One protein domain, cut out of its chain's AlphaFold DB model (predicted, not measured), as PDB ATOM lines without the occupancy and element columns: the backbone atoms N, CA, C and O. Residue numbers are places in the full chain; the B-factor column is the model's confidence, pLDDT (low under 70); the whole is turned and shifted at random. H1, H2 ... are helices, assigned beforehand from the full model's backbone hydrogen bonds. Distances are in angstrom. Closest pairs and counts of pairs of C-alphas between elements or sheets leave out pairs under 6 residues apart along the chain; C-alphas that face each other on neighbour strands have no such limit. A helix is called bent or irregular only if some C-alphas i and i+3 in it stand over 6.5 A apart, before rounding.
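This is residues 117 to 214 of the 708 residues of an uncharacterized protein of Streptomyces sp. 130 (UniProt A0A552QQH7). The kinked helix H4 folds back beside H3 as a helical hairpin; H2 and H1 cover one side of this pair, crossing H4 steeply. Residues 197 to 214, with no named element, lie at one end. The 98 printed residues, all helix in class, hold H1, H2, H3 and H4 in that order, compact, with a radius of gyration of the C-alphas of 12.1 A and spans of 33 by 26 by 20 A.

H4, residues 181 to 196, is 20.0 A long and ends at C-alpha 196 (155.830, 92.787, 232.497); it is irregular, C-alphas 187 and 190 being 7.2 A apart, with a kink of 51 degrees near residue 188. H3 is residues 164 to 172, 12.3 A; H2 is 146 to 155, 14.4 A; H1 is 125 to 139, 21.8 A, from C-alpha 125 (151.769, 110.653, 222.325).

H4 touches H3 at a shallow tilt of 34 degrees, only just short of steep, opposite ways; the closest C-alphas, Leu 171 and Gly 188, are 5.1 A apart. H4 touches H2 with residues 184 to 191 alone, about perpendicular at 89 degrees; the closest C-alphas are Ser 148 and Trp 187, 4.9 A. H1 touches H4 at a steep tilt of 59 degrees, residues 135 to 139 meeting 191 to 195 alone; the closest C-alphas are Val 136 and Ala 194, 5.6 A. H1 and H3 are apart. In H2 and H3 every O i to N i+4 pair is within hydrogen-bond range; in H1 10 of 11 are, in H4 10 of 12.

The C-alphas farthest apart, Arg 178 and Ser 202, are 34.8 A apart. The printed part has no cut, its three links are short, and no printed residue is under 70 in pLDDT.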
ATOM      1  N   ASN A 117     144.898 103.693 233.232       90.31
ATOM      2  CA  ASN A 117     145.387 103.371 231.890       90.31
ATOM      3  C   ASN A 117     146.505 104.332 231.433       90.31
ATOM      4  O   ASN A 117     146.254 105.342 230.771       90.31
ATOM      5  N   ALA A 118     147.756 103.968 231.731       89.38
ATOM      6  CA  ALA A 118     148.956 104.695 231.306       89.38
ATOM      7  C   ALA A 118     149.146 104.758 229.773       89.38
ATOM      8  O   ALA A 118     149.841 105.641 229.275       89.38
ATOM      9  N   CYS A 119     148.511 103.858 229.012       91.81
ATOM     10  CA  CYS A 119     148.553 103.840 227.546       91.81
ATOM     11  C   CYS A 119     147.381 104.585 226.881       91.81
ATOM     12  O   CYS A 119     147.289 104.582 225.649       91.81
ATOM     13  N   SER A 120     146.508 105.232 227.664       91.19
ATOM     14  CA  SER A 120     145.306 105.912 227.174       91.19
ATOM     15  C   SER A 120     145.603 106.885 226.030       91.19
ATOM     16  O   SER A 120     146.473 107.751 226.126       91.19
ATOM     17  N   THR A 121     144.820 106.787 224.955       89.81
ATOM     18  CA  THR A 121     144.910 107.658 223.771       89.81
ATOM     19  C   THR A 121     144.438 109.091 224.026       89.81
ATOM     20  O   THR A 121     144.632 109.954 223.173       89.81
ATOM     21  N   MET A 122     143.853 109.368 225.197       90.50
ATOM     22  CA  MET A 122     143.555 110.731 225.654       90.50
ATOM     23  C   MET A 122     144.809 111.484 226.126       90.50
ATOM     24  O   MET A 122     144.788 112.712 226.205       90.50
ATOM     25  N   LEU A 123     145.903 110.773 226.430       90.75
ATOM     26  CA  LEU A 123     147.208 111.385 226.673       90.75
ATOM     27  C   LEU A 123     147.896 111.686 225.328       90.75
ATOM     28  O   LEU A 123     147.928 110.809 224.457       90.75
ATOM     29  N   PRO A 124     148.502 112.879 225.145       89.81
ATOM     30  CA  PRO A 124     149.355 113.150 223.990       89.81
ATOM     31  C   PRO A 124     150.449 112.084 223.847       89.81
ATOM     32  O   PRO A 124     150.938 111.550 224.844       89.81
ATOM     33  N   ARG A 125     150.848 111.766 222.613       89.44
ATOM     34  CA  ARG A 125     151.769 110.653 222.325       89.44
ATOM     35  C   ARG A 125     153.084 110.779 223.097       89.44
ATOM     36  O   ARG A 125     153.526 109.815 223.709       89.44
ATOM     37  N   GLU A 126     153.671 111.966 223.074       88.94
ATOM     38  CA  GLU A 126     154.967 112.298 223.668       88.94
ATOM     39  C   GLU A 126     154.906 112.183 225.200       88.94
ATOM     40  O   GLU A 126     155.835 111.711 225.849       88.94
ATOM     41  N   VAL A 127     153.758 112.551 225.772       89.19
ATOM     42  CA  VAL A 127     153.462 112.468 227.208       89.19
ATOM     43  C   VAL A 127     153.274 111.016 227.642       89.19
ATOM     44  O   VAL A 127     153.789 110.608 228.679       89.19
ATOM     45  N   ARG A 128     152.571 110.220 226.832       91.88
ATOM     46  CA  ARG A 128     152.392 108.779 227.037       91.88
ATOM     47  C   ARG A 128     153.727 108.034 226.954       91.88
ATOM     48  O   ARG A 128     154.006 107.212 227.819       91.88
ATOM     49  N   GLU A 129     154.582 108.370 225.989       92.38
ATOM     50  CA  GLU A 129     155.961 107.868 225.924       92.38
ATOM     51  C   GLU A 129     156.758 108.240 227.185       92.38
ATOM     52  O   GLU A 129     157.363 107.365 227.804       92.38
ATOM     53  N   GLN A 130     156.736 109.511 227.607       89.25
ATOM     54  CA  GLN A 130     157.444 109.963 228.810       89.25
ATOM     55  C   GLN A 130     156.943 109.254 230.080       89.25
ATOM     56  O   GLN A 130     157.753 108.863 230.925       89.25
ATOM     57  N   LEU A 131     155.628 109.054 230.211       90.81
ATOM     58  CA  LEU A 131     155.039 108.305 231.318       90.81
ATOM     59  C   LEU A 131     155.532 106.855 231.318       90.81
ATOM     60  O   LEU A 131     156.050 106.396 232.330       90.81
ATOM     61  N   LEU A 132     155.452 106.157 230.186       93.06
ATOM     62  CA  LEU A 132     155.898 104.766 230.071       93.06
ATOM     63  C   LEU A 132     157.397 104.614 230.350       93.06
ATOM     64  O   LEU A 132     157.794 103.688 231.051       93.06
ATOM     65  N   ARG A 133     158.226 105.562 229.902       91.44
ATOM     66  CA  ARG A 133     159.650 105.619 230.271       91.44
ATOM     67  C   ARG A 133     159.840 105.824 231.776       91.44
ATOM     68  O   ARG A 133     160.715 105.196 232.353       91.44
ATOM     69  N   SER A 134     159.009 106.638 232.425       87.75
ATOM     70  CA  SER A 134     159.050 106.818 233.886       87.75
ATOM     71  C   SER A 134     158.634 105.545 234.638       87.75
ATOM     72  O   SER A 134     159.267 105.203 235.631       87.75
ATOM     73  N   LEU A 135     157.628 104.811 234.143       89.62
ATOM     74  CA  LEU A 135     157.215 103.516 234.701       89.62
ATOM     75  C   LEU A 135     158.329 102.466 234.563       89.62
ATOM     76  O   LEU A 135     158.678 101.816 235.540       89.62
ATOM     77  N   VAL A 136     158.954 102.350 233.386       90.94
ATOM     78  CA  VAL A 136     160.121 101.472 233.181       90.94
ATOM     79  C   VAL A 136     161.263 101.860 234.123       90.94
ATOM     80  O   VAL A 136     161.796 101.002 234.821       90.94
ATOM     81  N   ALA A 137     161.603 103.151 234.204       87.19
ATOM     82  CA  ALA A 137     162.680 103.642 235.060       87.19
ATOM     83  C   ALA A 137     162.441 103.382 236.557       87.19
ATOM     84  O   ALA A 137     163.406 103.210 237.294       87.19
ATOM     85  N   ALA A 138     161.186 103.334 237.011       83.38
ATOM     86  CA  ALA A 138     160.851 103.071 238.410       83.38
ATOM     87  C   ALA A 138     161.116 101.617 238.844       83.38
ATOM     88  O   ALA A 138     161.311 101.371 240.032       83.38
ATOM     89  N   VAL A 139     161.121 100.656 237.909       86.25
ATOM     90  CA  VAL A 139     161.282  99.222 238.220       86.25
ATOM     91  C   VAL A 139     162.541  98.585 237.642       86.25
ATOM     92  O   VAL A 139     163.027  97.612 238.213       86.25
ATOM     93  N   GLU A 140     163.052  99.105 236.525       89.44
ATOM     94  CA  GLU A 140     164.233  98.591 235.831       89.44
ATOM     95  C   GLU A 140     164.947  99.722 235.048       89.44
ATOM     96  O   GLU A 140     164.841  99.802 233.819       89.44
ATOM     97  N   PRO A 141     165.686 100.626 235.729       85.69
ATOM     98  CA  PRO A 141     166.352 101.769 235.091       85.69
ATOM     99  C   PRO A 141     167.236 101.393 233.892       85.69
ATOM    100  O   PRO A 141     167.265 102.110 232.891       85.69
ATOM    101  N   GLY A 142     167.927 100.250 233.976       89.94
ATOM    102  CA  GLY A 142     168.844  99.759 232.942       89.94
ATOM    103  C   GLY A 142     168.170  99.322 231.637       89.94
ATOM    104  O   GLY A 142     168.852  99.183 230.623       89.94
ATOM    105  N   ALA A 143     166.844  99.146 231.617       93.12
ATOM    106  CA  ALA A 143     166.107  98.785 230.405       93.12
ATOM    107  C   ALA A 143     166.007  99.935 229.381       93.12
ATOM    108  O   ALA A 143     165.669  99.694 228.218       93.12
ATOM    109  N   LEU A 144     166.285 101.183 229.779       94.06
ATOM    110  CA  LEU A 144     166.172 102.364 228.918       94.06
ATOM    111  C   LEU A 144     167.493 102.698 228.217       94.06
ATOM    112  O   LEU A 144     168.394 103.310 228.784       94.06
ATOM    113  N   THR A 145     167.559 102.368 226.931       95.19
ATOM    114  CA  THR A 145     168.652 102.710 226.014       95.19
ATOM    115  C   THR A 145     168.113 103.532 224.841       95.19
ATOM    116  O   THR A 145     166.898 103.720 224.700       95.19
ATOM    117  N   TYR A 146     168.988 104.028 223.958       95.38
ATOM    118  CA  TYR A 146     168.530 104.711 222.743       95.38
ATOM    119  C   TYR A 146     167.777 103.750 221.804       95.38
ATOM    120  O   TYR A 146     166.800 104.153 221.171       95.38
ATOM    121  N   GLN A 147     168.181 102.474 221.758       96.44
ATOM    122  CA  GLN A 147     167.499 101.437 220.988       96.44
ATOM    123  C   GLN A 147     166.114 101.124 221.562       96.44
ATOM    124  O   GLN A 147     165.129 101.152 220.824       96.44
ATOM    125  N   SER A 148     166.017 100.869 222.871       96.19
ATOM    126  CA  SER A 148     164.747 100.477 223.489       96.19
ATOM    127  C   SER A 148     163.754 101.636 223.579       96.19
ATOM    128  O   SER A 148     162.552 101.433 223.410       96.19
ATOM    129  N   THR A 149     164.241 102.877 223.696       94.56
ATOM    130  CA  THR A 149     163.412 104.083 223.533       94.56
ATOM    131  C   THR A 149     162.818 104.159 222.121       94.56
ATOM    132  O   THR A 149     161.624 104.413 221.976       94.56
ATOM    133  N   HIS A 150     163.602 103.872 221.072       95.81
ATOM    134  CA  HIS A 150     163.084 103.809 219.699       95.81
ATOM    135  C   HIS A 150     162.096 102.640 219.502       95.81
ATOM    136  O   HIS A 150     161.096 102.793 218.800       95.81
ATOM    137  N   ALA A 151     162.338 101.474 220.112       97.06
ATOM    138  CA  ALA A 151     161.407 100.343 220.064       97.06
ATOM    139  C   ALA A 151     160.064 100.680 220.740       97.06
ATOM    140  O   ALA A 151     159.012 100.459 220.143       97.06
ATOM    141  N   LEU A 152     160.086 101.327 221.910       96.50
ATOM    142  CA  LEU A 152     158.893 101.843 222.593       96.50
ATOM    143  C   LEU A 152     158.144 102.883 221.742       96.50
ATOM    144  O   LEU A 152     156.925 102.802 221.592       96.50
ATOM    145  N   GLN A 153     158.866 103.825 221.129       95.25
ATOM    146  CA  GLN A 153     158.293 104.801 220.196       95.25
ATOM    147  C   GLN A 153     157.635 104.148 218.978       95.25
ATOM    148  O   GLN A 153     156.628 104.666 218.487       95.25
ATOM    149  N   HIS A 154     158.193 103.038 218.483       95.75
ATOM    150  CA  HIS A 154     157.615 102.249 217.402       95.75
ATOM    151  C   HIS A 154     156.354 101.504 217.867       95.75
ATOM    152  O   HIS A 154     155.302 101.684 217.254       95.75
ATOM    153  N   ALA A 155     156.429 100.756 218.971       96.31
ATOM    154  CA  ALA A 155     155.317  99.986 219.531       96.31
ATOM    155  C   ALA A 155     154.105 100.866 219.890       96.31
ATOM    156  O   ALA A 155     152.967 100.460 219.687       96.31
ATOM    157  N   LEU A 156     154.325 102.120 220.305       95.25
ATOM    158  CA  LEU A 156     153.263 103.111 220.542       95.25
ATOM    159  C   LEU A 156     152.465 103.540 219.288       95.25
ATOM    160  O   LEU A 156     151.510 104.310 219.425       95.25
ATOM    161  N   ASN A 157     152.834 103.079 218.085       93.06
ATOM    162  CA  ASN A 157     152.000 103.204 216.880       93.06
ATOM    163  C   ASN A 157     151.055 102.007 216.662       93.06
ATOM    164  O   ASN A 157     150.121 102.148 215.874       93.06
ATOM    165  N   ASP A 158     151.297 100.846 217.287       94.38
ATOM    166  CA  ASP A 158     150.467  99.649 217.089       94.38
ATOM    167  C   ASP A 158     149.049  99.918 217.647       94.38
ATOM    168  O   ASP A 158     148.919 100.425 218.769       94.38
ATOM    169  N   PRO A 159     147.968  99.582 216.916       93.00
ATOM    170  CA  PRO A 159     146.591  99.691 217.406       93.00
ATOM    171  C   PRO A 159     146.315  99.005 218.759       93.00
ATOM    172  O   PRO A 159     145.356  99.372 219.438       93.00
ATOM    173  N   LYS A 160     147.134  98.030 219.171       92.00
ATOM    174  CA  LYS A 160     147.075  97.347 220.473       92.00
ATOM    175  C   LYS A 160     147.629  98.188 221.625       92.00
ATOM    176  O   LYS A 160     147.274  97.918 222.770       92.00
ATOM    177  N   ALA A 161     148.447  99.213 221.369       93.00
ATOM    178  CA  ALA A 161     149.090 100.057 222.386       93.00
ATOM    179  C   ALA A 161     148.122 101.070 223.051       93.00
ATOM    180  O   ALA A 161     148.418 102.256 223.213       93.00
ATOM    181  N   VAL A 162     146.937 100.584 223.426       91.50
ATOM    182  CA  VAL A 162     145.858 101.288 224.137       91.50
ATOM    183  C   VAL A 162     145.743 100.859 225.607       91.50
ATOM    184  O   VAL A 162     145.014 101.492 226.365       91.50
ATOM    185  N   ASN A 163     146.463  99.810 226.014       91.31
ATOM    186  CA  ASN A 163     146.684  99.353 227.392       91.31
ATOM    187  C   ASN A 163     148.102  98.740 227.497       91.31
ATOM    188  O   ASN A 163     148.757  98.545 226.469       91.31
ATOM    189  N   LEU A 164     148.593  98.452 228.712       92.12
ATOM    190  CA  LEU A 164     149.953  97.916 228.890       92.12
ATOM    191  C   LEU A 164     150.159  96.551 228.224       92.12
ATOM    192  O   LEU A 164     151.180  96.357 227.574       92.12
ATOM    193  N   THR A 165     149.207  95.626 228.341       91.31
ATOM    194  CA  THR A 165     149.324  94.273 227.770       91.31
ATOM    195  C   THR A 165     149.510  94.320 226.253       91.31
ATOM    196  O   THR A 165     150.429  93.711 225.717       91.31
ATOM    197  N   GLY A 166     148.696  95.120 225.558       93.31
ATOM    198  CA  GLY A 166     148.798  95.305 224.114       93.31
ATOM    199  C   GLY A 166     150.049  96.078 223.676       93.31
ATOM    200  O   GLY A 166     150.552  95.844 222.578       93.31
ATOM    201  N   LEU A 167     150.599  96.948 224.532       95.44
ATOM    202  CA  LEU A 167     151.910  97.569 224.311       95.44
ATOM    203  C   LEU A 167     153.059  96.556 224.463       95.44
ATOM    204  O   LEU A 167     153.983  96.572 223.653       95.44
ATOM    205  N   VAL A 168     153.005  95.668 225.461       95.44
ATOM    206  CA  VAL A 168     153.982  94.578 225.639       95.44
ATOM    207  C   VAL A 168     153.928  93.612 224.451       95.44
ATOM    208  O   VAL A 168     154.970  93.283 223.886       95.44
ATOM    209  N   ASP A 169     152.733  93.243 223.979       94.62
ATOM    210  CA  ASP A 169     152.568  92.454 222.751       94.62
ATOM    211  C   ASP A 169     153.170  93.153 221.516       94.62
ATOM    212  O   ASP A 169     153.802  92.489 220.693       94.62
ATOM    213  N   ALA A 170     153.006  94.475 221.386       96.25
ATOM    214  CA  ALA A 170     153.575  95.265 220.290       96.25
ATOM    215  C   ALA A 170     155.107  95.426 220.373       96.25
ATOM    216  O   ALA A 170     155.762  95.586 219.345       96.25
ATOM    217  N   LEU A 171     155.692  95.360 221.575       97.00
ATOM    218  CA  LEU A 171     157.147  95.327 221.782       97.00
ATOM    219  C   LEU A 171     157.751  93.956 221.446       97.00
ATOM    220  O   LEU A 171     158.834  93.895 220.873       97.00
ATOM    221  N   LEU A 172     157.056  92.868 221.792       96.44
ATOM    222  CA  LEU A 172     157.515  91.492 221.558       96.44
ATOM    223  C   LEU A 172     157.241  90.995 220.130       96.44
ATOM    224  O   LEU A 172     157.923  90.092 219.649       96.44
ATOM    225  N   ARG A 173     156.222  91.543 219.456       96.44
ATOM    226  CA  ARG A 173     155.826  91.182 218.082       96.44
ATOM    227  C   ARG A 173     155.562  92.437 217.229       96.44
ATOM    228  O   ARG A 173     154.430  92.616 216.773       96.44
ATOM    229  N   PRO A 174     156.567  93.311 217.033       96.81
ATOM    230  CA  PRO A 174     156.431  94.514 216.216       96.81
ATOM    231  C   PRO A 174     156.262  94.168 214.730       96.81
ATOM    232  O   PRO A 174     156.662  93.097 214.272       96.81
ATOM    233  N   GLU A 175     155.710  95.107 213.966       94.81
ATOM    234  CA  GLU A 175     155.684  95.043 212.501       94.81
ATOM    235  C   GLU A 175     156.960  95.671 211.902       94.81
ATOM    236  O   GLU A 175     157.721  96.367 212.581       94.81
ATOM    237  N   ASP A 176     157.222  95.435 210.614       95.12
ATOM    238  CA  ASP A 176     158.343  96.083 209.924       95.12
ATOM    239  C   ASP A 176     158.127  97.605 209.834       95.12
ATOM    240  O   ASP A 176     157.079  98.092 209.408       95.12
ATOM    241  N   GLY A 177     159.154  98.376 210.198       89.31
ATOM    242  CA  GLY A 177     159.151  99.837 210.111       89.31
ATOM    243  C   GLY A 177     160.327 100.369 209.294       89.31
ATOM    244  O   GLY A 177     160.702  99.830 208.258       89.31
ATOM    245  N   ARG A 178     160.981 101.427 209.795       92.06
ATOM    246  CA  ARG A 178     162.308 101.849 209.289       92.06
ATOM    247  C   ARG A 178     163.415 100.828 209.587       92.06
ATOM    248  O   ARG A 178     164.490 100.910 209.003       92.06
ATOM    249  N   TRP A 179     163.150  99.909 210.510       96.06
ATOM    250  CA  TRP A 179     164.000  98.786 210.883       96.06
ATOM    251  C   TRP A 179     163.173  97.495 210.792       96.06
ATOM    252  O   TRP A 179     161.956  97.573 210.989       96.06
ATOM    253  N   PRO A 180     163.798  96.333 210.525       97.56
ATOM    254  CA  PRO A 180     163.093  95.052 210.510       97.56
ATOM    255  C   PRO A 180     162.514  94.689 211.882       97.56
ATOM    256  O   PRO A 180     163.154  94.951 212.904       97.56
ATOM    257  N   ALA A 181     161.369  94.010 211.890       97.25
ATOM    258  CA  ALA A 181     160.641  93.571 213.079       97.25
ATOM    259  C   ALA A 181     161.524  92.814 214.082       97.25
ATOM    260  O   ALA A 181     161.516  93.136 215.265       97.25
ATOM    261  N   VAL A 182     162.362  91.879 213.610       97.25
ATOM    262  CA  VAL A 182     163.311  91.128 214.462       97.25
ATOM    263  C   VAL A 182     164.193  92.080 215.274       97.25
ATOM    264  O   VAL A 182     164.281  91.966 216.489       97.25
ATOM    265  N   LYS A 183     164.758  93.101 214.621       97.25
ATOM    266  CA  LYS A 183     165.638  94.071 215.278       97.25
ATOM    267  C   LYS A 183     164.881  94.987 216.244       97.25
ATOM    268  O   LYS A 183     165.441  95.427 217.239       97.25
ATOM    269  N   LEU A 184     163.621  95.303 215.938       97.62
ATOM    270  CA  LEU A 184     162.750  96.071 216.830       97.62
ATOM    271  C   LEU A 184     162.362  95.256 218.074       97.62
ATOM    272  O   LEU A 184     162.303  95.838 219.153       97.62
ATOM    273  N   ALA A 185     162.171  93.941 217.938       97.69
ATOM    274  CA  ALA A 185     161.918  93.029 219.051       97.69
ATOM    275  C   ALA A 185     163.158  92.893 219.953       97.69
ATOM    276  O   ALA A 185     163.048  93.131 221.154       97.69
ATOM    277  N   ASP A 186     164.343  92.651 219.373       97.38
ATOM    278  CA  ASP A 186     165.627  92.618 220.102       97.38
ATOM    279  C   ASP A 186     165.857  93.911 220.913       97.38
ATOM    280  O   ASP A 186     166.381  93.904 222.025       97.38
ATOM    281  N   TRP A 187     165.466  95.060 220.352       97.75
ATOM    282  CA  TRP A 187     165.561  96.358 221.020       97.75
ATOM    283  C   TRP A 187     164.461  96.591 222.065       97.75
ATOM    284  O   TRP A 187     164.684  97.326 223.026       97.75
ATOM    285  N   GLY A 188     163.278  96.009 221.871       96.88
ATOM    286  CA  GLY A 188     162.120  96.144 222.751       96.88
ATOM    287  C   GLY A 188     162.140  95.213 223.964       96.88
ATOM    288  O   GLY A 188     161.519  95.549 224.972       96.88
ATOM    289  N   GLU A 189     162.866  94.092 223.899       96.69
ATOM    290  CA  GLU A 189     162.862  93.011 224.897       96.69
ATOM    291  C   GLU A 189     163.047  93.516 226.338       96.69
ATOM    292  O   GLU A 189     162.201  93.258 227.194       96.69
ATOM    293  N   GLY A 190     164.090  94.308 226.609       96.19
ATOM    294  CA  GLY A 190     164.349  94.833 227.955       96.19
ATOM    295  C   GLY A 190     163.215  95.711 228.505       96.19
ATOM    296  O   GLY A 190     162.892  95.641 229.689       96.19
ATOM    297  N   VAL A 191     162.555  96.496 227.646       96.81
ATOM    298  CA  VAL A 191     161.393  97.318 228.030       96.81
ATOM    299  C   VAL A 191     160.143  96.456 228.208       96.81
ATOM    300  O   VAL A 191     159.372  96.710 229.129       96.81
ATOM    301  N   ALA A 192     159.955  95.413 227.395       95.75
ATOM    302  CA  ALA A 192     158.867  94.455 227.572       95.75
ATOM    303  C   ALA A 192     158.990  93.696 228.906       95.75
ATOM    304  O   ALA A 192     158.003  93.586 229.630       95.75
ATOM    305  N   ILE A 193     160.199  93.258 229.277       94.31
ATOM    306  CA  ILE A 193     160.495  92.614 230.572       94.31
ATOM    307  C   ILE A 193     160.295  93.592 231.742       94.31
ATOM    308  O   ILE A 193     159.737  93.223 232.774       94.31
ATOM    309  N   ALA A 194     160.704  94.854 231.597       93.25
ATOM    310  CA  ALA A 194     160.461  95.863 232.627       93.25
ATOM    311  C   ALA A 194     158.958  96.132 232.825       93.25
ATOM    312  O   ALA A 194     158.478  96.173 233.959       93.25
ATOM    313  N   LEU A 195     158.202  96.268 231.730       93.00
ATOM    314  CA  LEU A 195     156.753  96.471 231.769       93.00
ATOM    315  C   LEU A 195     155.991  95.227 232.249       93.00
ATOM    316  O   LEU A 195     154.956  95.387 232.896       93.00
ATOM    317  N   SER A 196     156.501  94.008 232.030       89.25
ATOM    318  CA  SER A 196     155.830  92.787 232.497       89.25
ATOM    319  C   SER A 196     155.781  92.666 234.023       89.25
ATOM    320  O   SER A 196     154.884  92.016 234.562       89.25
ATOM    321  N   ARG A 197     156.631  93.400 234.763       88.25
ATOM    322  CA  ARG A 197     156.484  93.565 236.224       88.25
ATOM    323  C   ARG A 197     155.114  94.140 236.624       88.25
ATOM    324  O   ARG A 197     154.641  93.821 237.715       88.25
ATOM    325  N   TYR A 198     154.485  94.934 235.750       88.38
ATOM    326  CA  TYR A 198     153.156  95.530 235.931       88.38
ATOM    327  C   TYR A 198     151.997  94.720 235.328       88.38
ATOM    328  O   TYR A 198     150.858  95.065 235.608       88.38
ATOM    329  N   THR A 199     152.245  93.692 234.505       86.31
ATOM    330  CA  THR A 199     151.184  92.866 233.875       86.31
ATOM    331  C   THR A 199     151.150  91.429 234.407       86.31
ATOM    332  O   THR A 199     150.093  90.819 234.528       86.31
ATOM    333  N   GLU A 200     152.313  90.873 234.739       82.12
ATOM    334  CA  GLU A 200     152.497  89.480 235.166       82.12
ATOM    335  C   GLU A 200     153.189  89.378 236.534       82.12
ATOM    336  O   GLU A 200     152.959  88.426 237.281       82.12
ATOM    337  N   GLY A 201     154.024  90.368 236.872       78.31
ATOM    338  CA  GLY A 201     154.823  90.402 238.094       78.31
ATOM    339  C   GLY A 201     154.098  90.905 239.348       78.31
ATOM    340  O   GLY A 201     152.872  90.912 239.461       78.31
ATOM    341  N   SER A 202     154.896  91.336 240.329       74.25
ATOM    342  CA  SER A 202     154.428  91.761 241.655       74.25
ATOM    343  C   SER A 202     153.593  93.045 241.663       74.25
ATOM    344  O   SER A 202     152.951  93.319 242.673       74.25
ATOM    345  N   LEU A 203     153.586  93.820 240.571       83.00
ATOM    346  CA  LEU A 203     152.862  95.092 240.451       83.00
ATOM    347  C   LEU A 203     151.631  94.999 239.530       83.00
ATOM    348  O   LEU A 203     151.099  96.026 239.104       83.00
ATOM    349  N   ARG A 204     151.183  93.778 239.212       81.94
ATOM    350  CA  ARG A 204     149.927  93.526 238.490       81.94
ATOM    351  C   ARG A 204     148.713  94.083 239.237       81.94
ATOM    352  O   ARG A 204     148.680  94.118 240.466       81.94
ATOM    353  N   GLY A 205     147.685  94.460 238.492       80.19
ATOM    354  CA  GLY A 205     146.475  95.114 238.984       80.19
ATOM    355  C   GLY A 205     146.533  96.648 239.000       80.19
ATOM    356  O   GLY A 205     145.499  97.270 239.230       80.19
ATOM    357  N   ILE A 206     147.698  97.264 238.757       83.06
ATOM    358  CA  ILE A 206     147.921  98.712 238.940       83.06
ATOM    359  C   ILE A 206     147.730  99.518 237.640       83.06
ATOM    360  O   ILE A 206     147.253 100.654 237.672       83.06
ATOM    361  N   PHE A 207     148.073  98.940 236.485       86.62
ATOM    362  CA  PHE A 207     148.067  99.635 235.182       86.62
ATOM    363  C   PHE A 207     147.573  98.759 234.006       86.62
ATOM    364  O   PHE A 207     147.481  99.222 232.869       86.62
ATOM    365  N   ASP A 208     147.282  97.486 234.267       84.19
ATOM    366  CA  ASP A 208     147.154  96.379 233.306       84.19
ATOM    367  C   ASP A 208     145.765  95.720 233.286       84.19
ATOM    368  O   ASP A 208     145.495  94.874 232.430       84.19
ATOM    369  N   ARG A 209     144.875  96.081 234.219       82.56
ATOM    370  CA  ARG A 209     143.560  95.438 234.323       82.56
ATOM    371  C   ARG A 209     142.711  95.668 233.058       82.56
ATOM    372  O   ARG A 209     142.785  96.744 232.462       82.56
ATOM    373  N   PRO A 210     141.823  94.728 232.676       75.81
ATOM    374  CA  PRO A 210     140.928  94.904 231.524       75.81
ATOM    375  C   PRO A 210     139.973  96.105 231.637       75.81
ATOM    376  O   PRO A 210     139.518  96.620 230.621       75.81
ATOM    377  N   ASP A 211     139.673  96.541 232.864       79.00
ATOM    378  CA  ASP A 211     138.854  97.706 233.211       79.00
ATOM    379  C   ASP A 211     139.682  98.989 233.449       79.00
ATOM    380  O   ASP A 211     139.150  99.985 233.944       79.00
ATOM    381  N   ALA A 212     140.971  99.001 233.076       81.75
ATOM    382  CA  ALA A 212     141.833 100.169 233.225       81.75
ATOM    383  C   ALA A 212     141.316 101.361 232.403       81.75
ATOM    384  O   ALA A 212     141.263 101.338 231.168       81.75
ATOM    385  N   THR A 213     140.981 102.445 233.096       84.50
ATOM    386  CA  THR A 213     140.404 103.666 232.516       84.50
ATOM    387  C   THR A 213     141.162 104.901 232.998       84.50
ATOM    388  O   THR A 213     142.165 104.803 233.711       84.50
ATOM    389  N   LEU A 214     140.726 106.082 232.559       88.56
ATOM    390  CA  LEU A 214     141.101 107.324 233.222       88.56
ATOM    391  C   LEU A 214     140.057 107.666 234.303       88.56
ATOM    392  O   LEU A 214     138.875 107.386 234.097       88.56
TER     393      LEU A 214